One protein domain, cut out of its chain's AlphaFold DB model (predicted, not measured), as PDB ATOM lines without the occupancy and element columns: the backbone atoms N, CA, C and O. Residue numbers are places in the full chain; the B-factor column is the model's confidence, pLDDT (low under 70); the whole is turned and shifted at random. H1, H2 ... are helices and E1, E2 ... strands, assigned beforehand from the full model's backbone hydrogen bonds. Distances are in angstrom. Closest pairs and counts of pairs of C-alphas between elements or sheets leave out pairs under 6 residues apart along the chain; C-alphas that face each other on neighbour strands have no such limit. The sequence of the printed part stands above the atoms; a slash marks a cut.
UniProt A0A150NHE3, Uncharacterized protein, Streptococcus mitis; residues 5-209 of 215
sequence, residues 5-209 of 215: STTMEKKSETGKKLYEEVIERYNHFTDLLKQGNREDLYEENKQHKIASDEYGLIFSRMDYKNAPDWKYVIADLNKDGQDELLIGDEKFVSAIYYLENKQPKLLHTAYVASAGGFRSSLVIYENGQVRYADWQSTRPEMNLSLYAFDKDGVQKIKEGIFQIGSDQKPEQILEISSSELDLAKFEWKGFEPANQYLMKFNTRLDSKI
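AT A GLANCE: This is residues 5 to 209 of the 215 residues of an uncharacterized protein of Streptococcus mitis (UniProt A0A150NHE3). Two strongly twisted four-strand sheets make a sandwich only partly face to face, with helices H1, H2 and H4 over the side of the first sheet that is turned away from the second. H3 folds back beside H2, the short H5 packs on E8 of the second sheet, and the two ends stick out: residues 5 to 10 of H1 and residues 200 to 209 of H6. The printed part has 205 residues with six named helices and eight named strands, in the order H1 H2 H3 H4 E1 E2 E3 E4 E5 E6 E7 E8 H5 H6. Both sheets are antiparallel, in the orders E1 E2 E3 E4 and E5 E6 E7 E8, and the class is mixed, helices and strands. The whole is compact, with a radius of gyration of the C-alphas of 18.2 A and spans of 62 by 48 by 29 A.

HOW THE PARTS SIT: H1, residues 5 to 18, is on the sheet of E1, residues 71 to 75, E2, 84 to 88, E3, 93 to 100, and E4, 103 to 109; its closest C-alphas to E1 are those of Gly 15 and Ile 74, 7.0 A apart. Its height over the sheet is 10.7 A, and it runs across the strands. H2, residues 20 to 35, has a height of 11.4 A and runs along the strands, at 6 degrees to E2 on the local plane. H2 only just touches H3, residues 38 to 48, with 3 pairs of C-alphas within 8 A, made by residues 29 to 32 of H2 alone; the closest are Leu 32 and Leu 41, 7.0 A. They form a helical hairpin, a shallow tilt of 23 degrees, opposite ways. H4, residues 52 to 61, is on the same face as H2, at a height of 8.9 A; the C-alphas of Asp 53 and Thr 109 are its closest to E4, 6.0 A. With H1, H2 and H4 on one face, this sheet and its helices make two layers. E1 to E4 are a meander, each strand the antiparallel neighbour of the one before; N 73 and O 86 are 3.0 A apart, N 97 and O 85 2.9 A, and N 105 and O 98 2.8 A, within hydrogen-bond range. E5, residues 118 to 124, E6, 130 to 136, E7, 141 to 150, and E8, 153 to 163, are a second meander, with N 121 and O 133, N 145 and O 132, and N 144 and O 160 at 2.8, 2.9 and 2.8 A. The sheets form a sandwich, two sheets face to face, with their strands at 33 degrees; the closest C-alphas of E3 and E8 are Glu 100 and Gly 153, 4.8 A. H5, residues 170 to 173, is on the second sheet, with the C-alphas of Phe 162 and Pro 170 6.1 A apart. H6, residues 199 to 209, is apart from the other named elements. Every O i to N i+4 pair is within range in H2 and H3, but 9 of 10 in H1, 5 of 6 in H4 and 1 of 7 in H6, where 1 of 8 O i to N i+3 pairs is; H5 is too short for an i+4 pair.

IN THESE COORDINATES: H1 begins at C-alpha 5, (121.554, 36.876, 108.170), and is 20.8 A long; H2 is 22.9 A. H3, H4 and H6 are 15.4, 14.7 and 17.2 A. E1 and E2 are 13.2 and 12.9 A, E3 and E4 20.2 and 17.7 A, E5 and E6 20.8 and 20.5 A, E7 and E8 29.6 and 30.1 A, and H5 5.2 A. E8 ends at C-alpha 163, (93.159, 62.414, 134.728), and H6 at C-alpha 209, (76.293, 24.911, 95.731).

THE WHOLE: The C-alphas farthest apart are those of Asp 167 and Lys 208, 64.2 A. The printed part has no cut. The link from H5 to H6, residues 174 to 198, is long; its residues 189 to 190 pair antiparallel with residues 71 to 72 of E1. The mean pLDDT of the printed part is 83.5, and it is under 70 at residues 5 to 15, 48 to 52, 63 to 68 and 193 to 209.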
ATOM      1  N   SER A   5     122.752  36.828 109.039       44.22
ATOM      2  CA  SER A   5     121.554  36.876 108.170       44.22
ATOM      3  C   SER A   5     120.678  35.617 108.183       44.22
ATOM      4  O   SER A   5     119.472  35.722 108.024       44.22
ATOM      5  N   THR A   6     121.211  34.414 108.419       37.59
ATOM      6  CA  THR A   6     120.434  33.185 108.135       37.59
ATOM      7  C   THR A   6     119.417  32.809 109.224       37.59
ATOM      8  O   THR A   6     118.421  32.143 108.940       37.59
ATOM      9  N   THR A   7     119.649  33.207 110.478       41.59
ATOM     10  CA  THR A   7     118.781  32.837 111.614       41.59
ATOM     11  C   THR A   7     117.612  33.808 111.784       41.59
ATOM     12  O   THR A   7     116.493  33.367 112.041       41.59
ATOM     13  N   MET A   8     117.851  35.112 111.596       48.53
ATOM     14  CA  MET A   8     116.804  36.140 111.656       48.53
ATOM     15  C   MET A   8     115.816  36.004 110.489       48.53
ATOM     16  O   MET A   8     114.608  36.029 110.716       48.53
ATOM     17  N   GLU A   9     116.306  35.749 109.268       46.97
ATOM     18  CA  GLU A   9     115.452  35.521 108.091       46.97
ATOM     19  C   GLU A   9     114.512  34.318 108.290       46.97
ATOM     20  O   GLU A   9     113.299  34.460 108.132       46.97
ATOM     21  N   LYS A  10     115.022  33.165 108.755       47.91
ATOM     22  CA  LYS A  10     114.202  31.962 109.024       47.91
ATOM     23  C   LYS A  10     113.172  32.136 110.146       47.91
ATOM     24  O   LYS A  10     112.076  31.576 110.050       47.91
ATOM     25  N   LYS A  11     113.510  32.871 111.216       53.59
ATOM     26  CA  LYS A  11     112.557  33.176 112.298       53.59
ATOM     27  C   LYS A  11     111.429  34.058 111.754       53.59
ATOM     28  O   LYS A  11     110.264  33.697 111.906       53.59
ATOM     29  N   SER A  12     111.781  35.087 110.976       57.00
ATOM     30  CA  SER A  12     110.810  35.982 110.340       57.00
ATOM     31  C   SER A  12     109.885  35.264 109.346       57.00
ATOM     32  O   SER A  12     108.697  35.568 109.293       57.00
ATOM     33  N   GLU A  13     110.377  34.266 108.598       61.34
ATOM     34  CA  GLU A  13     109.546  33.455 107.694       61.34
ATOM     35  C   GLU A  13     108.558  32.561 108.452       61.34
ATOM     36  O   GLU A  13     107.435  32.346 107.992       61.34
ATOM     37  N   THR A  14     108.954  32.041 109.616       66.69
ATOM     38  CA  THR A  14     108.080  31.205 110.453       66.69
ATOM     39  C   THR A  14     107.025  32.053 111.161       66.69
ATOM     40  O   THR A  14     105.851  31.689 111.138       66.69
ATOM     41  N   GLY A  15     107.411  33.209 111.714       67.50
ATOM     42  CA  GLY A  15     106.479  34.186 112.284       67.50
ATOM     43  C   GLY A  15     105.486  34.702 111.241       67.50
ATOM     44  O   GLY A  15     104.281  34.701 111.482       67.50
ATOM     45  N   LYS A  16     105.959  35.023 110.027       73.56
ATOM     46  CA  LYS A  16     105.098  35.455 108.915       73.56
ATOM     47  C   LYS A  16     104.004  34.441 108.582       73.56
ATOM     48  O   LYS A  16     102.873  34.856 108.372       73.56
ATOM     49  N   LYS A  17     104.309  33.138 108.575       86.06
ATOM     50  CA  LYS A  17     103.302  32.090 108.320       86.06
ATOM     51  C   LYS A  17     102.212  32.039 109.387       86.06
ATOM     52  O   LYS A  17     101.063  31.781 109.062       86.06
ATOM     53  N   LEU A  18     102.559  32.271 110.653       90.62
ATOM     54  CA  LEU A  18     101.574  32.246 111.739       90.62
ATOM     55  C   LEU A  18     100.625  33.447 111.677       90.62
ATOM     56  O   LEU A  18      99.469  33.323 112.059       90.62
ATOM     57  N   TYR A  19     101.099  34.579 111.160       94.06
ATOM     58  CA  TYR A  19     100.333  35.819 111.038       94.06
ATOM     59  C   TYR A  19      99.739  36.070 109.644       94.06
ATOM     60  O   TYR A  19      99.133  37.119 109.429       94.06
ATOM     61  N   GLU A  20      99.892  35.134 108.706       91.00
ATOM     62  CA  GLU A  20      99.514  35.302 107.297       91.00
ATOM     63  C   GLU A  20      98.040  35.688 107.138       91.00
ATOM     64  O   GLU A  20      97.747  36.707 106.521       91.00
ATOM     65  N   GLU A  21      97.129  34.979 107.809       89.56
ATOM     66  CA  GLU A  21      95.688  35.274 107.765       89.56
ATOM     67  C   GLU A  21      95.353  36.680 108.290       89.56
ATOM     68  O   GLU A  21      94.471  37.363 107.765       89.56
ATOM     69  N   VAL A  22      96.062  37.153 109.324       91.56
ATOM     70  CA  VAL A  22      95.861  38.508 109.862       91.56
ATOM     71  C   VAL A  22      96.357  39.546 108.858       91.56
ATOM     72  O   VAL A  22      95.659  40.522 108.592       91.56
ATOM     73  N   ILE A  23      97.532  39.322 108.267       91.94
ATOM     74  CA  ILE A  23      98.129  40.218 107.271       91.94
ATOM     75  C   ILE A  23      97.241  40.308 106.022       91.94
ATOM     76  O   ILE A  23      96.958  41.410 105.552       91.94
ATOM     77  N   GLU A  24      96.757  39.177 105.506       88.88
ATOM     78  CA  GLU A  24      95.846  39.134 104.356       88.88
ATOM     79  C   GLU A  24      94.527  39.858 104.640       88.88
ATOM     80  O   GLU A  24      94.031  40.603 103.794       88.88
ATOM     81  N   ARG A  25      93.990  39.710 105.853       87.56
ATOM     82  CA  ARG A  25      92.765  40.394 106.272       87.56
ATOM     83  C   ARG A  25      92.936  41.917 106.335       87.56
ATOM     84  O   ARG A  25      92.100  42.642 105.804       87.56
ATOM     85  N   TYR A  26      94.041  42.424 106.888       89.06
ATOM     86  CA  TYR A  26      94.335  43.869 106.862       89.06
ATOM     87  C   TYR A  26      94.600  44.409 105.454       89.06
ATOM     88  O   TYR A  26      94.237  45.549 105.146       89.06
ATOM     89  N   ASN A  27      95.191  43.595 104.581       87.38
ATOM     90  CA  ASN A  27      95.331  43.937 103.173       87.38
ATOM     91  C   ASN A  27      93.958  44.098 102.500       87.38
ATOM     92  O   ASN A  27      93.693  45.120 101.868       87.38
ATOM     93  N   HIS A  28      93.043  43.149 102.723       84.38
ATOM     94  CA  HIS A  28      91.683  43.225 102.191       84.38
ATOM     95  C   HIS A  28      90.940  44.482 102.666       84.38
ATOM     96  O   HIS A  28      90.364  45.205 101.849       84.38
ATOM     97  N   PHE A  29      91.014  44.797 103.960       83.50
ATOM     98  CA  PHE A  29      90.428  46.023 104.501       83.50
ATOM     99  C   PHE A  29      91.043  47.287 103.889       83.50
ATOM    100  O   PHE A  29      90.326  48.254 103.639       83.50
ATOM    101  N   THR A  30      92.350  47.292 103.603       82.38
ATOM    102  CA  THR A  30      93.007  48.413 102.908       82.38
ATOM    103  C   THR A  30      92.390  48.632 101.525       82.38
ATOM    104  O   THR A  30      92.070  49.767 101.164       82.38
ATOM    105  N   ASP A  31      92.161  47.558 100.770       81.44
ATOM    106  CA  ASP A  31      91.536  47.628  99.446       81.44
ATOM    107  C   ASP A  31      90.088  48.134  99.506       81.44
ATOM    108  O   ASP A  31      89.678  48.927  98.654       81.44
ATOM    109  N   LEU A  32      89.314  47.723 100.515       79.31
ATOM    110  CA  LEU A  32      87.946  48.211 100.726       79.31
ATOM    111  C   LEU A  32      87.911  49.695 101.095       79.31
ATOM    112  O   LEU A  32      87.117  50.460 100.541       79.31
ATOM    113  N   LEU A  33      88.811  50.128 101.983       79.50
ATOM    114  CA  LEU A  33      88.944  51.532 102.367       79.50
ATOM    115  C   LEU A  33      89.303  52.412 101.161       79.50
ATOM    116  O   LEU A  33      88.716  53.481 100.998       79.50
ATOM    117  N   LYS A  34      90.194  51.945 100.275       79.69
ATOM    118  CA  LYS A  34      90.561  52.643  99.026       79.69
ATOM    119  C   LYS A  34      89.390  52.796  98.056       79.69
ATOM    120  O   LYS A  34      89.305  53.802  97.356       79.69
ATOM    121  N   GLN A  35      88.490  51.818  98.012       77.75
ATOM    122  CA  GLN A  35      87.280  51.874  97.185       77.75
ATOM    123  C   GLN A  35      86.206  52.796  97.779       77.75
ATOM    124  O   GLN A  35      85.308  53.234  97.062       77.75
ATOM    125  N   GLY A  36      86.290  53.100  99.080       71.06
ATOM    126  CA  GLY A  36      85.303  53.910  99.793       71.06
ATOM    127  C   GLY A  36      83.936  53.231  99.933       71.06
ATOM    128  O   GLY A  36      82.949  53.912 100.221       71.06
ATOM    129  N   ASN A  37      83.855  51.910  99.722       71.88
ATOM    130  CA  ASN A  37      82.596  51.176  99.754       71.88
ATOM    131  C   ASN A  37      82.243  50.742 101.183       71.88
ATOM    132  O   ASN A  37      82.712  49.724 101.690       71.88
ATOM    133  N   ARG A  38      81.397  51.540 101.843       71.94
ATOM    134  CA  ARG A  38      80.957  51.281 103.222       71.94
ATOM    135  C   ARG A  38      80.090  50.036 103.331       71.94
ATOM    136  O   ARG A  38      80.194  49.324 104.323       71.94
ATOM    137  N   GLU A  39      79.222  49.805 102.349       75.94
ATOM    138  CA  GLU A  39      78.266  48.694 102.367       75.94
ATOM    139  C   GLU A  39      78.991  47.347 102.351       75.94
ATOM    140  O   GLU A  39      78.652  46.471 103.145       75.94
ATOM    141  N   ASP A  40      80.057  47.231 101.554       75.25
ATOM    142  CA  ASP A  40      80.879  46.018 101.501       75.25
ATOM    143  C   ASP A  40      81.526  45.709 102.858       75.25
ATOM    144  O   ASP A  40      81.475  44.564 103.299       75.25
ATOM    145  N   LEU A  41      82.045  46.715 103.577       74.56
ATOM    146  CA  LEU A  41      82.605  46.512 104.922       74.56
ATOM    147  C   LEU A  41      81.536  46.052 105.930       74.56
ATOM    148  O   LEU A  41      81.797  45.209 106.792       74.56
ATOM    149  N   TYR A  42      80.321  46.604 105.842       74.44
ATOM    150  CA  TYR A  42      79.209  46.172 106.693       74.44
ATOM    151  C   TYR A  42      78.822  44.712 106.426       74.44
ATOM    152  O   TYR A  42      78.580  43.964 107.377       74.44
ATOM    153  N   GLU A  43      78.758  44.299 105.160       78.44
ATOM    154  CA  GLU A  43      78.454  42.914 104.788       78.44
ATOM    155  C   GLU A  43      79.591  41.957 105.155       78.44
ATOM    156  O   GLU A  43      79.331  40.886 105.707       78.44
ATOM    157  N   GLU A  44      80.844  42.361 104.963       73.19
ATOM    158  CA  GLU A  44      82.010  41.581 105.371       73.19
ATOM    159  C   GLU A  44      82.012  41.341 106.886       73.19
ATOM    160  O   GLU A  44      82.182  40.209 107.343       73.19
ATOM    161  N   ASN A  45      81.709  42.368 107.687       72.88
ATOM    162  CA  ASN A  45      81.585  42.216 109.134       72.88
ATOM    163  C   ASN A  45      80.461  41.240 109.532       72.88
ATOM    164  O   ASN A  45      80.642  40.421 110.436       72.88
ATOM    165  N   LYS A  46      79.309  41.277 108.844       72.94
ATOM    166  CA  LYS A  46      78.211  40.319 109.078       72.94
ATOM    167  C   LYS A  46      78.622  38.881 108.755       72.94
ATOM    168  O   LYS A  46      78.222  37.969 109.477       72.94
ATOM    169  N   GLN A  47      79.385  38.679 107.681       70.88
ATOM    170  CA  GLN A  47      79.797  37.355 107.206       70.88
ATOM    171  C   GLN A  47      80.937  36.765 108.043       70.88
ATOM    172  O   GLN A  47      80.875  35.600 108.436       70.88
ATOM    173  N   HIS A  48      81.951  37.572 108.355       64.50
ATOM    174  CA  HIS A  48      83.207  37.110 108.945       64.50
ATOM    175  C   HIS A  48      83.328  37.361 110.451       64.50
ATOM    176  O   HIS A  48      84.293  36.896 111.053       64.50
ATOM    177  N   LYS A  49      82.348  38.036 111.077       66.62
ATOM    178  CA  LYS A  49      82.327  38.350 112.519       66.62
ATOM    179  C   LYS A  49      83.664  38.916 112.999       66.62
ATOM    180  O   LYS A  49      84.271  38.391 113.934       66.62
ATOM    181  N   ILE A  50      84.124  39.969 112.327       68.12
ATOM    182  CA  ILE A  50      85.334  40.695 112.711       68.12
ATOM    183  C   ILE A  50      85.204  41.075 114.195       68.12
ATOM    184  O   ILE A  50      84.108  41.416 114.656       68.12
ATOM    185  N   ALA A  51      86.294  40.980 114.964       67.25
ATOM    186  CA  ALA A  51      86.250  41.373 116.368       67.25
ATOM    187  C   ALA A  51      85.762  42.830 116.478       67.25
ATOM    188  O   ALA A  51      86.117  43.668 115.646       67.25
ATOM    189  N   SER A  52      84.956  43.146 117.499       68.94
ATOM    190  CA  SER A  52      84.363  44.487 117.669       68.94
ATOM    191  C   SER A  52      85.401  45.606 117.584       68.94
ATOM    192  O   SER A  52      85.144  46.660 117.003       68.94
ATOM    193  N   ASP A  53      86.588  45.339 118.120       74.88
ATOM    194  CA  ASP A  53      87.661  46.314 118.261       74.88
ATOM    195  C   ASP A  53      88.413  46.523 116.936       74.88
ATOM    196  O   ASP A  53      88.807  47.645 116.613       74.88
ATOM    197  N   GLU A  54      88.547  45.474 116.118       83.31
ATOM    198  CA  GLU A  54      89.043  45.579 114.738       83.31
ATOM    199  C   GLU A  54      88.049  46.328 113.856       83.31
ATOM    200  O   GLU A  54      88.443  47.231 113.118       83.31
ATOM    201  N   TYR A  55      86.757  46.008 113.972       83.12
ATOM    202  CA  TYR A  55      85.715  46.693 113.218       83.12
ATOM    203  C   TYR A  55      85.703  48.197 113.518       83.12
ATOM    204  O   TYR A  55      85.654  49.008 112.592       83.12
ATOM    205  N   GLY A  56      85.813  48.585 114.795       84.94
ATOM    206  CA  GLY A  56      85.909  49.990 115.203       84.94
ATOM    207  C   GLY A  56      87.091  50.722 114.556       84.94
ATOM    208  O   GLY A  56      86.912  51.815 114.009       84.94
ATOM    209  N   LEU A  57      88.272  50.094 114.534       88.81
ATOM    210  CA  LEU A  57      89.458  50.623 113.858       88.81
ATOM    211  C   LEU A  57      89.215  50.819 112.354       88.81
ATOM    212  O   LEU A  57      89.470  51.909 111.839       88.81
ATOM    213  N   ILE A  58      88.720  49.803 111.645       86.81
ATOM    214  CA  ILE A  58      88.524  49.875 110.186       86.81
ATOM    215  C   ILE A  58      87.467  50.930 109.851       86.81
ATOM    216  O   ILE A  58      87.699  51.810 109.021       86.81
ATOM    217  N   PHE A  59      86.336  50.904 110.560       83.75
ATOM    218  CA  PHE A  59      85.245  51.855 110.374       83.75
ATOM    219  C   PHE A  59      85.702  53.299 110.599       83.75
ATOM    220  O   PHE A  59      85.354  54.187 109.818       83.75
ATOM    221  N   SER A  60      86.539  53.536 111.617       85.31
ATOM    222  CA  SER A  60      87.084  54.867 111.895       85.31
ATOM    223  C   SER A  60      87.862  55.457 110.719       85.31
ATOM    224  O   SER A  60      87.900  56.674 110.562       85.31
ATOM    225  N   ARG A  61      88.447  54.610 109.860       82.75
ATOM    226  CA  ARG A  61      89.264  55.043 108.724       82.75
ATOM    227  C   ARG A  61      88.462  55.360 107.458       82.75
ATOM    228  O   ARG A  61      88.999  56.024 106.576       82.75
ATOM    229  N   MET A  62      87.186  54.982 107.371       76.12
ATOM    230  CA  MET A  62      86.380  55.151 106.148       76.12
ATOM    231  C   MET A  62      86.106  56.607 105.743       76.12
ATOM    232  O   MET A  62      85.759  56.871 104.593       76.12
ATOM    233  N   ASP A  63      86.178  57.557 106.676       69.00
ATOM    234  CA  ASP A  63      85.970  58.984 106.379       69.00
ATOM    235  C   ASP A  63      87.243  59.671 105.847       69.00
ATOM    236  O   ASP A  63      87.189  60.782 105.310       69.00
ATOM    237  N   TYR A  64      88.400  59.014 105.953       67.25
ATOM    238  CA  TYR A  64      89.675  59.574 105.530       67.25
ATOM    239  C   TYR A  64      89.907  59.286 104.045       67.25
ATOM    240  O   TYR A  64      90.429  58.241 103.672       67.25
ATOM    241  N   LYS A  65      89.592  60.267 103.188       59.22
ATOM    242  CA  LYS A  65      89.815  60.196 101.726       59.22
ATOM    243  C   LYS A  65      91.253  59.830 101.314       59.22
ATOM    244  O   LYS A  65      91.447  59.372 100.198       59.22
ATOM    245  N   ASN A  66      92.228  60.034 102.203       58.06
ATOM    246  CA  ASN A  66      93.646  59.706 102.027       58.06
ATOM    247  C   ASN A  66      94.191  58.941 103.249       58.06
ATOM    248  O   ASN A  66      95.268  59.278 103.745       58.06
ATOM    249  N   ALA A  67      93.425  58.001 103.814       61.69
ATOM    250  CA  ALA A  67      93.929  57.177 104.912       61.69
ATOM    251  C   ALA A  67      95.264  56.536 104.481       61.69
ATOM    252  O   ALA A  67      95.303  55.931 103.408       61.69
ATOM    253  N   PRO A  68      96.355  56.688 105.251       62.59
ATOM    254  CA  PRO A  68      97.611  56.045 104.902       62.59
ATOM    255  C   PRO A  68      97.419  54.530 104.912       62.59
ATOM    256  O   PRO A  68      96.760  53.994 105.814       62.59
ATOM    257  N   ASP A  69      98.009  53.869 103.915       77.12
ATOM    258  CA  ASP A  69      98.082  52.413 103.857       77.12
ATOM    259  C   ASP A  69      98.650  51.909 105.180       77.12
ATOM    260  O   ASP A  69      99.659  52.427 105.673       77.12
ATOM    261  N   TRP A  70      97.990  50.916 105.775       85.94
ATOM    262  CA  TRP A  70      98.602  50.232 106.897       85.94
ATOM    263  C   TRP A  70      99.936  49.633 106.440       85.94
ATOM    264  O   TRP A  70     100.124  49.256 105.283       85.94
ATOM    265  N   LYS A  71     100.862  49.509 107.376       93.69
ATOM    266  CA  LYS A  71     102.051  48.673 107.261       93.69
ATOM    267  C   LYS A  71     102.035  47.669 108.400       93.69
ATOM    268  O   LYS A  71     101.230  47.775 109.330       93.69
ATOM    269  N   TYR A  72     102.938  46.703 108.341       95.88
ATOM    270  CA  TYR A  72     103.119  45.754 109.421       95.88
ATOM    271  C   TYR A  72     104.589  45.501 109.739       95.88
ATOM    272  O   TYR A  72     105.472  45.654 108.894       95.88
ATOM    273  N   VAL A  73     104.827  45.078 110.974       96.25
ATOM    274  CA  VAL A  73     106.114  44.597 111.481       96.25
ATOM    275  C   VAL A  73     105.853  43.322 112.262       96.25
ATOM    276  O   VAL A  73     104.883  43.241 113.006       96.25
ATOM    277  N   ILE A  74     106.727  42.334 112.093       95.69
ATOM    278  CA  ILE A  74     106.783  41.154 112.956       95.69
ATOM    279  C   ILE A  74     108.069  41.281 113.761       95.69
ATOM    280  O   ILE A  74     109.148  41.350 113.165       95.69
ATOM    281  N   ALA A  75     107.952  41.385 115.081       94.19
ATOM    282  CA  ALA A  75     109.078  41.640 115.968       94.19
ATOM    283  C   ALA A  75     108.861  40.998 117.338       94.19
ATOM    284  O   ALA A  75     107.766  41.037 117.874       94.19
ATOM    285  N   ASP A  76     109.939  40.463 117.898       94.25
ATOM    286  CA  ASP A  76     110.019  39.929 119.259       94.25
ATOM    287  C   ASP A  76     110.167  41.090 120.256       94.25
ATOM    288  O   ASP A  76     111.270  41.620 120.450       94.25
ATOM    289  N   LEU A  77     109.045  41.567 120.804       95.31
ATOM    290  CA  LEU A  77     109.001  42.797 121.600       95.31
ATOM    291  C   LEU A  77     109.628  42.601 122.982       95.31
ATOM    292  O   LEU A  77     110.331  43.487 123.473       95.31
ATOM    293  N   ASN A  78     109.377  41.453 123.616       94.44
ATOM    294  CA  ASN A  78     109.854  41.122 124.963       94.44
ATOM    295  C   ASN A  78     111.145  40.277 124.969       94.44
ATOM    296  O   ASN A  78     111.693  40.022 126.045       94.44
ATOM    297  N   LYS A  79     111.684  39.917 123.796       93.31
ATOM    298  CA  LYS A  79     112.923  39.139 123.604       93.31
ATOM    299  C   LYS A  79     112.825  37.719 124.162       93.31
ATOM    300  O   LYS A  79     113.830  37.182 124.641       93.31
ATOM    301  N   ASP A  80     111.643  37.112 124.116       91.12
ATOM    302  CA  ASP A  80     111.403  35.759 124.624       91.12
ATOM    303  C   ASP A  80     111.535  34.660 123.555       91.12
ATOM    304  O   ASP A  80     111.506  33.465 123.867       91.12
ATOM    305  N   GLY A  81     111.762  35.044 122.296       89.50
ATOM    306  CA  GLY A  81     111.867  34.125 121.171       89.50
ATOM    307  C   GLY A  81     110.558  33.920 120.406       89.50
ATOM    308  O   GLY A  81     110.593  33.245 119.371       89.50
ATOM    309  N   GLN A  82     109.450  34.518 120.833       90.62
ATOM    310  CA  GLN A  82     108.194  34.631 120.103       90.62
ATOM    311  C   GLN A  82     108.102  36.020 119.462       90.62
ATOM    312  O   GLN A  82     108.579  36.997 120.014       90.62
ATOM    313  N   ASP A  83     107.587  36.095 118.235       93.44
ATOM    314  CA  ASP A  83     107.391  37.387 117.580       93.44
ATOM    315  C   ASP A  83     105.932  37.826 117.763       93.44
ATOM    316  O   ASP A  83     105.027  37.003 117.608       93.44
ATOM    317  N   GLU A  84     105.708  39.119 117.986       96.12
ATOM    318  CA  GLU A  84     104.409  39.780 117.893       96.12
ATOM    319  C   GLU A  84     104.231  40.450 116.524       96.12
ATOM    320  O   GLU A  84     105.192  40.837 115.853       96.12
ATOM    321  N   LEU A  85     102.976  40.641 116.116       97.19
ATOM    322  CA  LEU A  85     102.613  41.397 114.920       97.19
ATOM    323  C   LEU A  85     102.103  42.785 115.307       97.19
ATOM    324  O   LEU A  85     101.104  42.923 116.015       97.19
ATOM    325  N   LEU A  86     102.741  43.811 114.753       97.69
ATOM    326  CA  LEU A  86     102.292  45.197 114.797       97.69
ATOM    327  C   LEU A  86     101.648  45.565 113.464       97.69
ATOM    328  O   LEU A  86     102.244  45.342 112.411       97.69
ATOM    329  N   ILE A  87     100.474  46.192 113.508       96.19
ATOM    330  CA  ILE A  87      99.843  46.851 112.358       96.19
ATOM    331  C   ILE A  87      99.848  48.354 112.614       96.19
ATOM    332  O   ILE A  87      99.389  48.792 113.668       96.19
ATOM    333  N   GLY A  88     100.341  49.160 111.679       94.50
ATOM    334  CA  GLY A  88     100.542  50.589 111.905       94.50
ATOM    335  C   GLY A  88     101.496  51.230 110.907       94.50
ATOM    336  O   GLY A  88     101.490  50.874 109.734       94.50
ATOM    337  N   ASP A  89     102.285  52.187 111.380       93.25
ATOM    338  CA  ASP A  89     103.379  52.820 110.650       93.25
ATOM    339  C   ASP A  89     104.514  53.232 111.607       93.25
ATOM    340  O   ASP A  89     104.474  52.962 112.808       93.25
ATOM    341  N   GLU A  90     105.526  53.921 111.080       93.94
ATOM    342  CA  GLU A  90     106.706  54.381 111.821       93.94
ATOM    343  C   GLU A  90     106.393  55.348 112.981       93.94
ATOM    344  O   GLU A  90     107.293  55.710 113.737       93.94
ATOM    345  N   LYS A  91     105.146  55.816 113.106       92.00
ATOM    346  CA  LYS A  91     104.702  56.800 114.102       92.00
ATOM    347  C   LYS A  91     103.617  56.259 115.025       92.00
ATOM    348  O   LYS A  91     103.562  56.677 116.179       92.00
ATOM    349  N   PHE A  92     102.742  55.382 114.534       91.56
ATOM    350  CA  PHE A  92     101.562  54.927 115.264       91.56
ATOM    351  C   PHE A  92     101.282  53.439 115.055       91.56
ATOM    352  O   PHE A  92     101.124  52.965 113.931       91.56
ATOM    353  N   VAL A  93     101.084  52.718 116.159       95.44
ATOM    354  CA  VAL A  93     100.564  51.346 116.145       95.44
ATOM    355  C   VAL A  93      99.041  51.388 116.224       95.44
ATOM    356  O   VAL A  93      98.482  51.995 117.129       95.44
ATOM    357  N   SER A  94      98.372  50.752 115.264       94.75
ATOM    358  CA  SER A  94      96.912  50.635 115.172       94.75
ATOM    359  C   SER A  94      96.378  49.330 115.757       94.75
ATOM    360  O   SER A  94      95.250  49.312 116.238       94.75
ATOM    361  N   ALA A  95      97.151  48.245 115.716       96.81
ATOM    362  CA  ALA A  95      96.790  46.981 116.350       96.81
ATOM    363  C   ALA A  95      98.036  46.174 116.715       96.81
ATOM    364  O   ALA A  95      99.068  46.283 116.049       96.81
ATOM    365  N   ILE A  96      97.915  45.356 117.759       97.75
ATOM    366  CA  ILE A  96      98.948  44.405 118.180       97.75
ATOM    367  C   ILE A  96      98.319  43.022 118.277       97.75
ATOM    368  O   ILE A  96      97.268  42.869 118.902       97.75
ATOM    369  N   TYR A  97      98.984  42.023 117.700       96.94
ATOM    370  CA  TYR A  97      98.646  40.615 117.872       96.94
ATOM    371  C   TYR A  97      99.819  39.880 118.491       96.94
ATOM    372  O   TYR A  97     100.965  40.066 118.095       96.94
ATOM    373  N   TYR A  98      99.503  38.976 119.401       95.75
ATOM    374  CA  TYR A  98     100.438  38.025 119.987       95.75
ATOM    375  C   TYR A  98     100.019  36.611 119.588       95.75
ATOM    376  O   TYR A  98      98.974  36.425 118.955       95.75
ATOM    377  N   LEU A  99     100.828  35.614 119.925       92.94
ATOM    378  CA  LEU A  99     100.450  34.220 119.743       92.94
ATOM    379  C   LEU A  99      99.987  33.642 121.073       92.94
ATOM    380  O   LEU A  99     100.704  33.669 122.063       92.94
ATOM    381  N   GLU A 100      98.812  33.032 121.077       91.19
ATOM    382  CA  GLU A 100      98.395  32.154 122.162       91.19
ATOM    383  C   GLU A 100      98.187  30.767 121.568       91.19
ATOM    384  O   GLU A 100      97.443  30.606 120.600       91.19
ATOM    385  N   ASN A 101      98.873  29.750 122.092       88.94
ATOM    386  CA  ASN A 101      98.810  28.391 121.541       88.94
ATOM    387  C   ASN A 101      99.098  28.332 120.019       88.94
ATOM    388  O   ASN A 101      98.477  27.558 119.289       88.94
ATOM    389  N   LYS A 102     100.058  29.146 119.545       87.44
ATOM    390  CA  LYS A 102     100.439  29.325 118.124       87.44
ATOM    391  C   LYS A 102      99.349  29.919 117.223       87.44
ATOM    392  O   LYS A 102      99.495  29.866 116.006       87.44
ATOM    393  N   GLN A 103      98.285  30.477 117.790       90.56
ATOM    394  CA  GLN A 103      97.252  31.180 117.036       90.56
ATOM    395  C   GLN A 103      97.338  32.682 117.312       90.56
ATOM    396  O   GLN A 103      97.449  33.066 118.481       90.56
ATOM    397  N   PRO A 104      97.275  33.539 116.277       93.56
ATOM    398  CA  PRO A 104      97.197  34.978 116.467       93.56
ATOM    399  C   PRO A 104      95.986  35.368 117.310       93.56
ATOM    400  O   PRO A 104      94.850  35.003 117.006       93.56
ATOM    401  N   LYS A 105      96.225  36.170 118.342       94.25
ATOM    402  CA  LYS A 105      95.185  36.820 119.131       94.25
ATOM    403  C   LYS A 105      95.407  38.317 119.147       94.25
ATOM    404  O   LYS A 105      96.521  38.783 119.367       94.25
ATOM    405  N   LEU A 106      94.330  39.059 118.925       95.69
ATOM    406  CA  LEU A 106      94.330  40.506 119.072       95.69
ATOM    407  C   LEU A 106      94.547  40.858 120.548       95.69
ATOM    408  O   LEU A 106      93.819  40.369 121.411       95.69
ATOM    409  N   LEU A 107      95.528  41.718 120.825       96.25
ATOM    410  CA  LEU A 107      95.665  42.361 122.127       96.25
ATOM    411  C   LEU A 107      94.676  43.523 122.240       96.25
ATOM    412  O   LEU A 107      93.807  43.497 123.101       96.25
ATOM    413  N   HIS A 108      94.832  44.529 121.375       97.00
ATOM    414  CA  HIS A 108      94.021  45.749 121.338       97.00
ATOM    415  C   HIS A 108      94.171  46.466 119.999       97.00
ATOM    416  O   HIS A 108      95.176  46.291 119.302       97.00
ATOM    417  N   THR A 109      93.207  47.333 119.684       95.69
ATOM    418  CA  THR A 109      93.313  48.321 118.604       95.69
ATOM    419  C   THR A 109      93.370  49.750 119.145       95.69
ATOM    420  O   THR A 109      92.760  50.091 120.159       95.69
ATOM    421  N   ALA A 110      94.098  50.616 118.445       95.00
ATOM    422  CA  ALA A 110      94.232  52.036 118.745       95.00
ATOM    423  C   ALA A 110      93.631  52.872 117.616       95.00
ATOM    424  O   ALA A 110      94.099  52.821 116.475       95.00
ATOM    425  N   TYR A 111      92.586  53.639 117.923       92.69
ATOM    426  CA  TYR A 111      91.911  54.481 116.942       92.69
ATOM    427  C   TYR A 111      91.147  55.640 117.582       92.69
ATOM    428  O   TYR A 111      90.860  55.669 118.776       92.69
ATOM    429  N   VAL A 112      90.784  56.614 116.751       90.88
ATOM    430  CA  VAL A 112      89.839  57.678 117.103       90.88
ATOM    431  C   VAL A 112      88.562  57.404 116.335       90.88
ATOM    432  O   VAL A 112      88.577  57.448 115.107       90.88
ATOM    433  N   ALA A 113      87.469  57.109 117.035       88.00
ATOM    434  CA  ALA A 113      86.201  56.810 116.385       88.00
ATOM    435  C   ALA A 113      85.706  58.016 115.567       88.00
ATOM    436  O   ALA A 113      85.797  59.162 116.013       88.00
ATOM    437  N   SER A 114      85.138  57.755 114.386       81.50
ATOM    438  CA  SER A 114      84.565  58.796 113.520       81.50
ATOM    439  C   SER A 114      83.341  59.479 114.142       81.50
ATOM    440  O   SER A 114      83.044  60.633 113.837       81.50
ATOM    441  N   ALA A 115      82.658  58.795 115.064       81.38
ATOM    442  CA  ALA A 115      81.544  59.315 115.844       81.38
ATOM    443  C   ALA A 115      81.577  58.781 117.287       81.38
ATOM    444  O   ALA A 115      82.243  57.795 117.593       81.38
ATOM    445  N   GLY A 116      80.851  59.440 118.193       83.75
ATOM    446  CA  GLY A 116      80.702  58.998 119.587       83.75
ATOM    447  C   GLY A 116      81.838  59.407 120.530       83.75
ATOM    448  O   GLY A 116      81.670  59.308 121.737       83.75
ATOM    449  N   GLY A 117      82.951  59.936 120.010       89.75
ATOM    450  CA  GLY A 117      84.003  60.563 120.818       89.75
ATOM    451  C   GLY A 117      84.965  59.599 121.519       89.75
ATOM    452  O   GLY A 117      85.805  60.082 122.286       89.75
ATOM    453  N   PHE A 118      84.870  58.295 121.240       93.44
ATOM    454  CA  PHE A 118      85.795  57.271 121.727       93.44
ATOM    455  C   PHE A 118      87.182  57.426 121.102       93.44
ATOM    456  O   PHE A 118      87.321  57.706 119.906       93.44
ATOM    457  N   ARG A 119      88.210  57.232 121.923       94.62
ATOM    458  CA  ARG A 119      89.615  57.276 121.532       94.62
ATOM    459  C   ARG A 119      90.362  56.172 122.260       94.62
ATOM    460  O   ARG A 119      90.109  55.946 123.441       94.62
ATOM    461  N   SER A 120      91.306  55.546 121.575       96.12
ATOM    462  CA  SER A 120      92.250  54.612 122.171       96.12
ATOM    463  C   SER A 120      93.662  54.799 121.618       96.12
ATOM    464  O   SER A 120      93.864  55.344 120.531       96.12
ATOM    465  N   SER A 121      94.660  54.377 122.393       95.94
ATOM    466  CA  SER A 121      96.074  54.458 122.021       95.94
ATOM    467  C   SER A 121      96.864  53.260 122.536       95.94
ATOM    468  O   SER A 121      96.524  52.675 123.567       95.94
ATOM    469  N   LEU A 122      97.940  52.938 121.822       98.00
ATOM    470  CA  LEU A 122      98.910  51.911 122.177       98.00
ATOM    471  C   LEU A 122     100.299  52.541 122.243       98.00
ATOM    472  O   LEU A 122     100.691  53.267 121.332       98.00
ATOM    473  N   VAL A 123     101.030  52.252 123.315       97.94
ATOM    474  CA  VAL A 123     102.441  52.622 123.478       97.94
ATOM    475  C   VAL A 123     103.218  51.376 123.873       97.94
ATOM    476  O   VAL A 123     102.817  50.665 124.794       97.94
ATOM    477  N   ILE A 124     104.311  51.113 123.163       98.31
ATOM    478  CA  ILE A 124     105.203  49.974 123.397       98.31
ATOM    479  C   ILE A 124     106.465  50.499 124.081       98.31
ATOM    480  O   ILE A 124     106.946  51.577 123.738       98.31
ATOM    481  N   TYR A 125     107.005  49.746 125.032       98.31
ATOM    482  CA  TYR A 125     108.235  50.089 125.741       98.31
ATOM    483  C   TYR A 125     109.375  49.137 125.364       98.31
ATOM    484  O   TYR A 125     109.144  47.994 124.983       98.31
ATOM    485  N   GLU A 126     110.620  49.594 125.505       97.31
ATOM    486  CA  GLU A 126     111.847  48.842 125.158       97.31
ATOM    487  C   GLU A 126     112.009  47.493 125.898       97.31
ATOM    488  O   GLU A 126     112.800  46.640 125.490       97.31
ATOM    489  N   ASN A 127     111.274  47.285 126.994       96.25
ATOM    490  CA  ASN A 127     111.207  46.021 127.734       96.25
ATOM    491  C   ASN A 127     110.096  45.068 127.243       96.25
ATOM    492  O   ASN A 127     109.850  44.054 127.892       96.25
ATOM    493  N   GLY A 128     109.399  45.408 126.157       96.75
ATOM    494  CA  GLY A 128     108.312  44.620 125.576       96.75
ATOM    495  C   GLY A 128     106.945  44.815 126.229       96.75
ATOM    496  O   GLY A 128     105.974  44.193 125.803       96.75
ATOM    497  N   GLN A 129     106.828  45.672 127.248       98.31
ATOM    498  CA  GLN A 129     105.521  46.005 127.814       98.31
ATOM    499  C   GLN A 129     104.706  46.866 126.849       98.31
ATOM    500  O   GLN A 129     105.246  47.674 126.091       98.31
ATOM    501  N   VAL A 130     103.383  46.735 126.932       98.50
ATOM    502  CA  VAL A 130     102.437  47.506 126.123       98.50
ATOM    503  C   VAL A 130     101.445  48.209 127.034       98.50
ATOM    504  O   VAL A 130     100.720  47.567 127.793       98.50
ATOM    505  N   ARG A 131     101.374  49.535 126.936       98.31
ATOM    506  CA  ARG A 131     100.299  50.320 127.539       98.31
ATOM    507  C   ARG A 131      99.178  50.495 126.527       98.31
ATOM    508  O   ARG A 131      99.381  51.099 125.475       98.31
ATOM    509  N   TYR A 132      97.989  50.052 126.901       98.50
ATOM    510  CA  TYR A 132      96.738  50.440 126.269       98.50
ATOM    511  C   TYR A 132      96.085  51.566 127.068       98.50
ATOM    512  O   TYR A 132      96.118  51.560 128.302       98.50
ATOM    513  N   ALA A 133      95.494  52.523 126.363       97.94
ATOM    514  CA  ALA A 133      94.669  53.545 126.977       97.94
ATOM    515  C   ALA A 133      93.411  53.805 126.156       97.94
ATOM    516  O   ALA A 133      93.509  53.908 124.935       97.94
ATOM    517  N   ASP A 134      92.273  53.984 126.822       97.06
ATOM    518  CA  ASP A 134      91.003  54.372 126.206       97.06
ATOM    519  C   ASP A 134      90.311  55.490 126.986       97.06
ATOM    520  O   ASP A 134      90.451  55.611 128.205       97.06
ATOM    521  N   TRP A 135      89.604  56.360 126.267       97.00
ATOM    522  CA  TRP A 135      88.863  57.461 126.868       97.00
ATOM    523  C   TRP A 135      87.737  57.965 125.969       97.00
ATOM    524  O   TRP A 135      87.667  57.701 124.765       97.00
ATOM    525  N   GLN A 136      86.838  58.729 126.583       94.94
ATOM    526  CA  GLN A 136      85.738  59.407 125.911       94.94
ATOM    527  C   GLN A 136      86.003  60.906 125.902       94.94
ATOM    528  O   GLN A 136      86.331  61.485 126.927       94.94
ATOM    529  N   SER A 137      85.791  61.564 124.764       90.12
ATOM    530  CA  SER A 137      86.042  63.012 124.630       90.12
ATOM    531  C   SER A 137      85.205  63.878 125.587       90.12
ATOM    532  O   SER A 137      85.531  65.037 125.812       90.12
ATOM    533  N   THR A 138      84.118  63.334 126.135       91.69
ATOM    534  CA  THR A 138      83.226  64.005 127.093       91.69
ATOM    535  C   THR A 138      83.633  63.807 128.553       91.69
ATOM    536  O   THR A 138      82.932  64.287 129.443       91.69
ATOM    537  N   ARG A 139      84.728  63.087 128.814       92.25
ATOM    538  CA  ARG A 139      85.188  62.715 130.151       92.25
ATOM    539  C   ARG A 139      86.677  63.037 130.315       92.25
ATOM    540  O   ARG A 139      87.443  62.788 129.385       92.25
ATOM    541  N   PRO A 140      87.101  63.604 131.458       92.94
ATOM    542  CA  PRO A 140      88.514  63.861 131.719       92.94
ATOM    543  C   PRO A 140      89.295  62.588 132.080       92.94
ATOM    544  O   PRO A 140      90.516  62.644 132.177       92.94
ATOM    545  N   GLU A 141      88.631  61.449 132.280       96.25
ATOM    546  CA  GLU A 141      89.276  60.193 132.653       96.25
ATOM    547  C   GLU A 141      89.734  59.369 131.445       96.25
ATOM    548  O   GLU A 141      88.978  59.127 130.502       96.25
ATOM    549  N   MET A 142      90.963  58.865 131.534       96.94
ATOM    550  CA  MET A 142      91.540  57.882 130.628       96.94
ATOM    551  C   MET A 142      91.833  56.594 131.391       96.94
ATOM    552  O   MET A 142      92.602  56.595 132.354       96.94
ATOM    553  N   ASN A 143      91.227  55.495 130.953       98.25
ATOM    554  CA  ASN A 143      91.528  54.173 131.481       98.25
ATOM    555  C   ASN A 143      92.883  53.735 130.939       98.25
ATOM    556  O   ASN A 143      93.156  53.883 129.750       98.25
ATOM    557  N   LEU A 144      93.725  53.197 131.812       98.50
ATOM    558  CA  LEU A 144      95.044  52.690 131.477       98.50
ATOM    559  C   LEU A 144      95.127  51.202 131.816       98.50
ATOM    560  O   LEU A 144      94.698  50.777 132.888       98.50
ATOM    561  N   SER A 145      95.741  50.421 130.935       98.56
ATOM    562  CA  SER A 145      96.109  49.024 131.177       98.56
ATOM    563  C   SER A 145      97.537  48.776 130.701       98.56
ATOM    564  O   SER A 145      97.895  49.162 129.590       98.56
ATOM    565  N   LEU A 146      98.350  48.124 131.529       98.75
ATOM    566  CA  LEU A 146      99.701  47.685 131.196       98.75
ATOM    567  C   LEU A 146      99.714  46.174 130.994       98.75
ATOM    568  O   LEU A 146      99.255  45.429 131.861       98.75
ATOM    569  N   TYR A 147     100.287  45.735 129.883       98.50
ATOM    570  CA  TYR A 147     100.405  44.337 129.500       98.50
ATOM    571  C   TYR A 147     101.868  43.924 129.367       98.50
ATOM    572  O   TYR A 147     102.717  44.741 129.001       98.50
ATOM    573  N   ALA A 148     102.148  42.653 129.637       97.38
ATOM    574  CA  ALA A 148     103.419  42.012 129.328       97.38
ATOM    575  C   ALA A 148     103.163  40.668 128.644       97.38
ATOM    576  O   ALA A 148     102.229  39.953 129.015       97.38
ATOM    577  N   PHE A 149     103.990  40.347 127.654       95.06
ATOM    578  CA  PHE A 149     103.959  39.062 126.965       95.06
ATOM    579  C   PHE A 149     104.767  38.019 127.729       95.06
ATOM    580  O   PHE A 149     105.784  38.339 128.357       95.06
ATOM    581  N   ASP A 150     104.312  36.776 127.654       88.38
ATOM    582  CA  ASP A 150     105.046  35.602 128.096       88.38
ATOM    583  C   ASP A 150     104.836  34.444 127.108       88.38
ATOM    584  O   ASP A 150     104.031  34.521 126.182       88.38
ATOM    585  N   LYS A 151     105.528  33.326 127.342       79.81
ATOM    586  CA  LYS A 151     105.461  32.130 126.486       79.81
ATOM    587  C   LYS A 151     104.051  31.539 126.307       79.81
ATOM    588  O   LYS A 151     103.862  30.695 125.431       79.81
ATOM    589  N   ASP A 152     103.115  31.881 127.193       82.44
ATOM    590  CA  ASP A 152     101.752  31.357 127.226       82.44
ATOM    591  C   ASP A 152     100.738  32.383 126.670       82.44
ATOM    592  O   ASP A 152      99.576  32.027 126.461       82.44
ATOM    593  N   GLY A 153     101.167  33.617 126.369       88.44
ATOM    594  CA  GLY A 153     100.387  34.657 125.704       88.44
ATOM    595  C   GLY A 153     100.651  36.055 126.274       88.44
ATOM    596  O   GLY A 153     101.737  36.614 126.139       88.44
ATOM    597  N   VAL A 154      99.627  36.669 126.875       94.62
ATOM    598  CA  VAL A 154      99.717  38.028 127.428       94.62
ATOM    599  C   VAL A 154      99.060  38.115 128.800       94.62
ATOM    600  O   VAL A 154      97.977  37.574 129.030       94.62
ATOM    601  N   GLN A 155      99.684  38.857 129.710       95.75
ATOM    602  CA  GLN A 155      99.149  39.143 131.035       95.75
ATOM    603  C   GLN A 155      98.899  40.636 131.200       95.75
ATOM    604  O   GLN A 155      99.734  41.467 130.840       95.75
ATOM    605  N   LYS A 156      97.756  40.984 131.797       97.31
ATOM    606  CA  LYS A 156      97.514  42.344 132.277       97.31
ATOM    607  C   LYS A 156      98.189  42.504 133.638       97.31
ATOM    608  O   LYS A 156      97.796  41.856 134.603       97.31
ATOM    609  N   ILE A 157      99.200  43.360 133.700       97.00
ATOM    610  CA  ILE A 157     100.062  43.547 134.871       97.00
ATOM    611  C   ILE A 157      99.506  44.618 135.806       97.00
ATOM    612  O   ILE A 157      99.610  44.494 137.025       97.00
ATOM    613  N   LYS A 158      98.932  45.687 135.245       98.12
ATOM    614  CA  LYS A 158      98.438  46.814 136.035       98.12
ATOM    615  C   LYS A 158      97.344  47.584 135.316       98.12
ATOM    616  O   LYS A 158      97.319  47.640 134.089       98.12
ATOM    617  N   GLU A 159      96.482  48.219 136.095       98.38
ATOM    618  CA  GLU A 159      95.468  49.155 135.620       98.38
ATOM    619  C   GLU A 159      95.540  50.453 136.413       98.38
ATOM    620  O   GLU A 159      96.037  50.492 137.542       98.38
ATOM    621  N   GLY A 160      95.039  51.525 135.816       97.88
ATOM    622  CA  GLY A 160      94.946  52.819 136.468       97.88
ATOM    623  C   GLY A 160      94.017  53.756 135.718       97.88
ATOM    624  O   GLY A 160      93.585  53.469 134.605       97.88
ATOM    625  N   ILE A 161      93.721  54.894 136.335       97.88
ATOM    626  CA  ILE A 161      92.955  55.969 135.709       97.88
ATOM    627  C   ILE A 161      93.846  57.200 135.677       97.88
ATOM    628  O   ILE A 161      94.306  57.667 136.718       97.88
ATOM    629  N   PHE A 162      94.082  57.722 134.481       97.31
ATOM    630  CA  PHE A 162      94.772  58.984 134.270       97.31
ATOM    631  C   PHE A 162      93.761  60.115 134.104       97.31
ATOM    632  O   PHE A 162      92.829  60.019 133.311       97.31
ATOM    633  N   GLN A 163      93.957  61.197 134.854       96.44
ATOM    634  CA  GLN A 163      93.159  62.414 134.728       96.44
ATOM    635  C   GLN A 163      93.819  63.336 133.702       96.44
ATOM    636  O   GLN A 163      94.934  63.823 133.915       96.44
ATOM    637  N   ILE A 164      93.135  63.576 132.585       92.19
ATOM    638  CA  ILE A 164      93.599  64.458 131.514       92.19
ATOM    639  C   ILE A 164      93.773  65.873 132.080       92.19
ATOM    640  O   ILE A 164      92.848  66.451 132.645       92.19
ATOM    641  N   GLY A 165      94.975  66.430 131.914       91.00
ATOM    642  CA  GLY A 165      95.344  67.739 132.463       91.00
ATOM    643  C   GLY A 165      95.908  67.703 133.886       91.00
ATOM    644  O   GLY A 165      96.175  68.766 134.439       91.00
ATOM    645  N   SER A 166      96.103  66.520 134.478       93.00
ATOM    646  CA  SER A 166      96.859  66.382 135.729       93.00
ATOM    647  C   SER A 166      98.373  66.507 135.517       93.00
ATOM    648  O   SER A 166      98.875  66.340 134.405       93.00
ATOM    649  N   ASP A 167      99.104  66.757 136.607       94.19
ATOM    650  CA  ASP A 167     100.573  66.842 136.610       94.19
ATOM    651  C   ASP A 167     101.266  65.466 136.574       94.19
ATOM    652  O   ASP A 167     102.485  65.377 136.405       94.19
ATOM    653  N   GLN A 168     100.508  64.382 136.770       94.00
ATOM    654  CA  GLN A 168     101.045  63.025 136.705       94.00
ATOM    655  C   GLN A 168     101.241  62.590 135.253       94.00
ATOM    656  O   GLN A 168     100.586  63.078 134.339       94.00
ATOM    657  N   LYS A 169     102.127  61.621 135.034       94.25
ATOM    658  CA  LYS A 169     102.239  60.930 133.747       94.25
ATOM    659  C   LYS A 169     101.617  59.534 133.821       94.25
ATOM    660  O   LYS A 169     101.709  58.900 134.877       94.25
ATOM    661  N   PRO A 170     101.049  59.005 132.723       94.81
ATOM    662  CA  PRO A 170     100.555  57.627 132.686       94.81
ATOM    663  C   PRO A 170     101.599  56.592 133.134       94.81
ATOM    664  O   PRO A 170     101.257  55.634 133.824       94.81
ATOM    665  N   GLU A 171     102.877  56.808 132.807       95.94
ATOM    666  CA  GLU A 171     103.983  55.917 133.180       95.94
ATOM    667  C   GLU A 171     104.173  55.864 134.699       95.94
ATOM    668  O   GLU A 171     104.487  54.810 135.240       95.94
ATOM    669  N   GLN A 172     103.935  56.971 135.412       96.44
ATOM    670  CA  GLN A 172     104.025  57.006 136.875       96.44
ATOM    671  C   GLN A 172     102.881  56.223 137.524       96.44
ATOM    672  O   GLN A 172     103.110  55.483 138.475       96.44
ATOM    673  N   ILE A 173     101.660  56.354 136.995       97.06
ATOM    674  CA  ILE A 173     100.473  55.636 137.492       97.06
ATOM    675  C   ILE A 173     100.662  54.125 137.318       97.06
ATOM    676  O   ILE A 173     100.392  53.331 138.222       97.06
ATOM    677  N   LEU A 174     101.170  53.729 136.153       98.00
ATOM    678  CA  LEU A 174     101.417  52.333 135.818       98.00
ATOM    679  C   LEU A 174     102.771  51.803 136.317       98.00
ATOM    680  O   LEU A 174     103.046  50.625 136.121       98.00
ATOM    681  N   GLU A 175     103.585  52.625 136.992       97.44
ATOM    682  CA  GLU A 175     104.934  52.272 137.476       97.44
ATOM    683  C   GLU A 175     105.856  51.701 136.379       97.44
ATOM    684  O   GLU A 175     106.623  50.761 136.594       97.44
ATOM    685  N   ILE A 176     105.797  52.282 135.182       97.06
ATOM    686  CA  ILE A 176     106.622  51.875 134.042       97.06
ATOM    687  C   ILE A 176     108.011  52.498 134.184       97.06
ATOM    688  O   ILE A 176     108.159  53.715 134.279       97.06
ATOM    689  N   SER A 177     109.038  51.652 134.185       94.81
ATOM    690  CA  SER A 177     110.443  52.059 134.327       94.81
ATOM    691  C   SER A 177     111.226  52.059 133.010       94.81
ATOM    692  O   SER A 177     112.355  52.548 132.966       94.81
ATOM    693  N   SER A 178     110.643  51.515 131.940       97.06
ATOM    694  CA  SER A 178     111.259  51.444 130.616       97.06
ATOM    695  C   SER A 178     110.951  52.686 129.782       97.06
ATOM    696  O   SER A 178     109.905  53.311 129.935       97.06
ATOM    697  N   SER A 179     111.856  53.026 128.865       97.69
ATOM    698  CA  SER A 179     111.601  54.057 127.851       97.69
ATOM    699  C   SER A 179     110.640  53.542 126.779       97.69
ATOM    700  O   SER A 179     110.570  52.330 126.545       97.69
ATOM    701  N   GLU A 180     109.909  54.462 126.143       97.75
ATOM    702  CA  GLU A 180     109.095  54.158 124.963       97.75
ATOM    703  C   GLU A 180     109.984  53.652 123.823       97.75
ATOM    704  O   GLU A 180     111.093  54.147 123.606       97.75
ATOM    705  N   LEU A 181     109.484  52.643 123.118       97.31
ATOM    706  CA  LEU A 181     110.133  52.023 121.979       97.31
ATOM    707  C   LEU A 181     110.051  52.946 120.759       97.31
ATOM    708  O   LEU A 181     108.980  53.432 120.397       97.31
ATOM    709  N   ASP A 182     111.179  53.140 120.083       97.25
ATOM    710  CA  ASP A 182     111.236  53.934 118.855       97.25
ATOM    711  C   ASP A 182     110.771  53.117 117.636       97.25
ATOM    712  O   ASP A 182     111.531  52.331 117.062       97.25
ATOM    713  N   LEU A 183     109.514  53.324 117.231       96.62
ATOM    714  CA  LEU A 183     108.874  52.626 116.110       96.62
ATOM    715  C   LEU A 183     109.568  52.862 114.762       96.62
ATOM    716  O   LEU A 183     109.458  52.019 113.869       96.62
ATOM    717  N   ALA A 184     110.297  53.971 114.601       96.06
ATOM    718  CA  ALA A 184     110.989  54.294 113.356       96.06
ATOM    719  C   ALA A 184     112.210  53.392 113.102       96.06
ATOM    720  O   ALA A 184     112.730  53.367 111.988       96.06
ATOM    721  N   LYS A 185     112.665  52.640 114.114       94.81
ATOM    722  CA  LYS A 185     113.767  51.674 113.981       94.81
ATOM    723  C   LYS A 185     113.351  50.368 113.309       94.81
ATOM    724  O   LYS A 185     114.226  49.592 112.931       94.81
ATOM    725  N   PHE A 186     112.054  50.096 113.192       95.19
ATOM    726  CA  PHE A 186     111.581  48.885 112.538       95.19
ATOM    727  C   PHE A 186     111.557  49.017 111.017       95.19
ATOM    728  O   PHE A 186     111.258  50.070 110.457       95.19
ATOM    729  N   GLU A 187     111.792  47.895 110.341       93.88
ATOM    730  CA  GLU A 187     111.574  47.765 108.903       93.88
ATOM    731  C   GLU A 187     110.096  47.463 108.627       93.88
ATOM    732  O   GLU A 187     109.680  46.308 108.509       93.88
ATOM    733  N   TRP A 188     109.284  48.518 108.555       94.81
ATOM    734  CA  TRP A 188     107.858  48.404 108.255       94.81
ATOM    735  C   TRP A 188     107.619  47.924 106.825       94.81
ATOM    736  O   TRP A 188     108.096  48.515 105.855       94.81
ATOM    737  N   LYS A 189     106.826  46.862 106.691       93.56
ATOM    738  CA  LYS A 189     106.463  46.261 105.406       93.56
ATOM    739  C   LYS A 189     105.091  46.755 104.973       93.56
ATOM    740  O   LYS A 189     104.142  46.730 105.752       93.56
ATOM    741  N   GLY A 190     104.983  47.200 103.724       90.69
ATOM    742  CA  GLY A 190     103.685  47.451 103.104       90.69
ATOM    743  C   GLY A 190     102.935  46.143 102.859       90.69
ATOM    744  O   GLY A 190     103.544  45.070 102.779       90.69
ATOM    745  N   PHE A 191     101.615  46.228 102.731       85.31
ATOM    746  CA  PHE A 191     100.837  45.107 102.220       85.31
ATOM    747  C   PHE A 191     101.012  45.017 100.704       85.31
ATOM    748  O   PHE A 191     100.966  46.025  99.998       85.31
ATOM    749  N   GLU A 192     101.241  43.805 100.211       77.44
ATOM    750  CA  GLU A 192     101.263  43.544  98.774       77.44
ATOM    751  C   GLU A 192      99.836  43.643  98.236       77.44
ATOM    752  O   GLU A 192      98.941  43.098  98.878       77.44
ATOM    753  N   PRO A 193      99.584  44.260  97.069       62.97
ATOM    754  CA  PRO A 193      98.250  44.283  96.485       62.97
ATOM    755  C   PRO A 193      97.704  42.861  96.412       62.97
ATOM    756  O   PRO A 193      98.383  41.967  95.893       62.97
ATOM    757  N   ALA A 194      96.494  42.631  96.929       54.81
ATOM    758  CA  ALA A 194      95.865  41.331  96.787       54.81
ATOM    759  C   ALA A 194      95.806  41.012  95.291       54.81
ATOM    760  O   ALA A 194      95.163  41.711  94.502       54.81
ATOM    761  N   ASN A 195      96.521  39.969  94.865       45.81
ATOM    762  CA  ASN A 195      96.427  39.508  93.493       45.81
ATOM    763  C   ASN A 195      94.950  39.137  93.285       45.81
ATOM    764  O   ASN A 195      94.472  38.161  93.868       45.81
ATOM    765  N   GLN A 196      94.218  39.914  92.472       46.88
ATOM    766  CA  GLN A 196      92.764  39.793  92.226       46.88
ATOM    767  C   GLN A 196      92.309  38.383  91.790       46.88
ATOM    768  O   GLN A 196      91.117  38.108  91.639       46.88
ATOM    769  N   TYR A 197      93.254  37.475  91.560       40.81
ATOM    770  CA  TYR A 197      93.035  36.086  91.212       40.81
ATOM    771  C   TYR A 197      92.576  35.203  92.380       40.81
ATOM    772  O   TYR A 197      91.847  34.252  92.111       40.81
ATOM    773  N   LEU A 198      92.898  35.500  93.647       43.34
ATOM    774  CA  LEU A 198      92.496  34.634  94.773       43.34
ATOM    775  C   LEU A 198      91.054  34.881  95.255       43.34
ATOM    776  O   LEU A 198      90.337  33.923  95.543       43.34
ATOM    777  N   MET A 199      90.549  36.120  95.193       41.44
ATOM    778  CA  MET A 199      89.136  36.420  95.508       41.44
ATOM    779  C   MET A 199      88.135  35.793  94.518       41.44
ATOM    780  O   MET A 199      86.962  35.599  94.847       41.44
ATOM    781  N   LYS A 200      88.582  35.408  93.313       38.50
ATOM    782  CA  LYS A 200      87.741  34.712  92.322       38.50
ATOM    783  C   LYS A 200      87.575  33.214  92.590       38.50
ATOM    784  O   LYS A 200      86.693  32.601  91.987       38.50
ATOM    785  N   PHE A 201      88.385  32.610  93.462       37.72
ATOM    786  CA  PHE A 201      88.241  31.186  93.784       37.72
ATOM    787  C   PHE A 201      87.189  30.929  94.864       37.72
ATOM    788  O   PHE A 201      86.495  29.917  94.778       37.72
ATOM    789  N   ASN A 202      86.985  31.862  95.799       40.06
ATOM    790  CA  ASN A 202      85.997  31.676  96.868       40.06
ATOM    791  C   ASN A 202      84.562  32.023  96.426       40.06
ATOM    792  O   ASN A 202      83.615  31.310  96.742       40.06
ATOM    793  N   THR A 203      84.392  33.031  95.566       41.00
ATOM    794  CA  THR A 203      83.072  33.414  95.021       41.00
ATOM    795  C   THR A 203      82.497  32.416  94.006       41.00
ATOM    796  O   THR A 203      81.296  32.423  93.736       41.00
ATOM    797  N   ARG A 204      83.322  31.520  93.441       36.97
ATOM    798  CA  ARG A 204      82.887  30.525  92.439       36.97
ATOM    799  C   ARG A 204      82.438  29.189  93.041       36.97
ATOM    800  O   ARG A 204      81.822  28.392  92.333       36.97
ATOM    801  N   LEU A 205      82.747  28.932  94.312       40.75
ATOM    802  CA  LEU A 205      82.278  27.742  95.028       40.75
ATOM    803  C   LEU A 205      80.876  27.961  95.615       40.75
ATOM    804  O   LEU A 205      80.033  27.075  95.490       40.75
ATOM    805  N   ASP A 206      80.572  29.166  96.103       42.19
ATOM    806  CA  ASP A 206      79.241  29.498  96.636       42.19
ATOM    807  C   ASP A 206      78.140  29.581  95.566       42.19
ATOM    808  O   ASP A 206      76.977  29.268  95.834       42.19
ATOM    809  N   SER A 207      78.485  29.935  94.322       41.81
ATOM    810  CA  SER A 207      77.515  29.938  93.219       41.81
ATOM    811  C   SER A 207      77.185  28.537  92.694       41.81
ATOM    812  O   SER A 207      76.084  28.330  92.193       41.81
ATOM    813  N   LYS A 208      78.077  27.550  92.867       39.19
ATOM    814  CA  LYS A 208      77.842  26.162  92.425       39.19
ATOM    815  C   LYS A 208      77.058  25.306  93.420       39.19
ATOM    816  O   LYS A 208      76.455  24.317  93.013       39.19
ATOM    817  N   ILE A 209      77.036  25.666  94.704       43.69
ATOM    818  CA  ILE A 209      76.293  24.911  95.731       43.69
ATOM    819  C   ILE A 209      74.788  25.248  95.703       43.69
ATOM    820  O   ILE A 209      73.965  24.429  96.110       43.69
TER     821      ILE A 209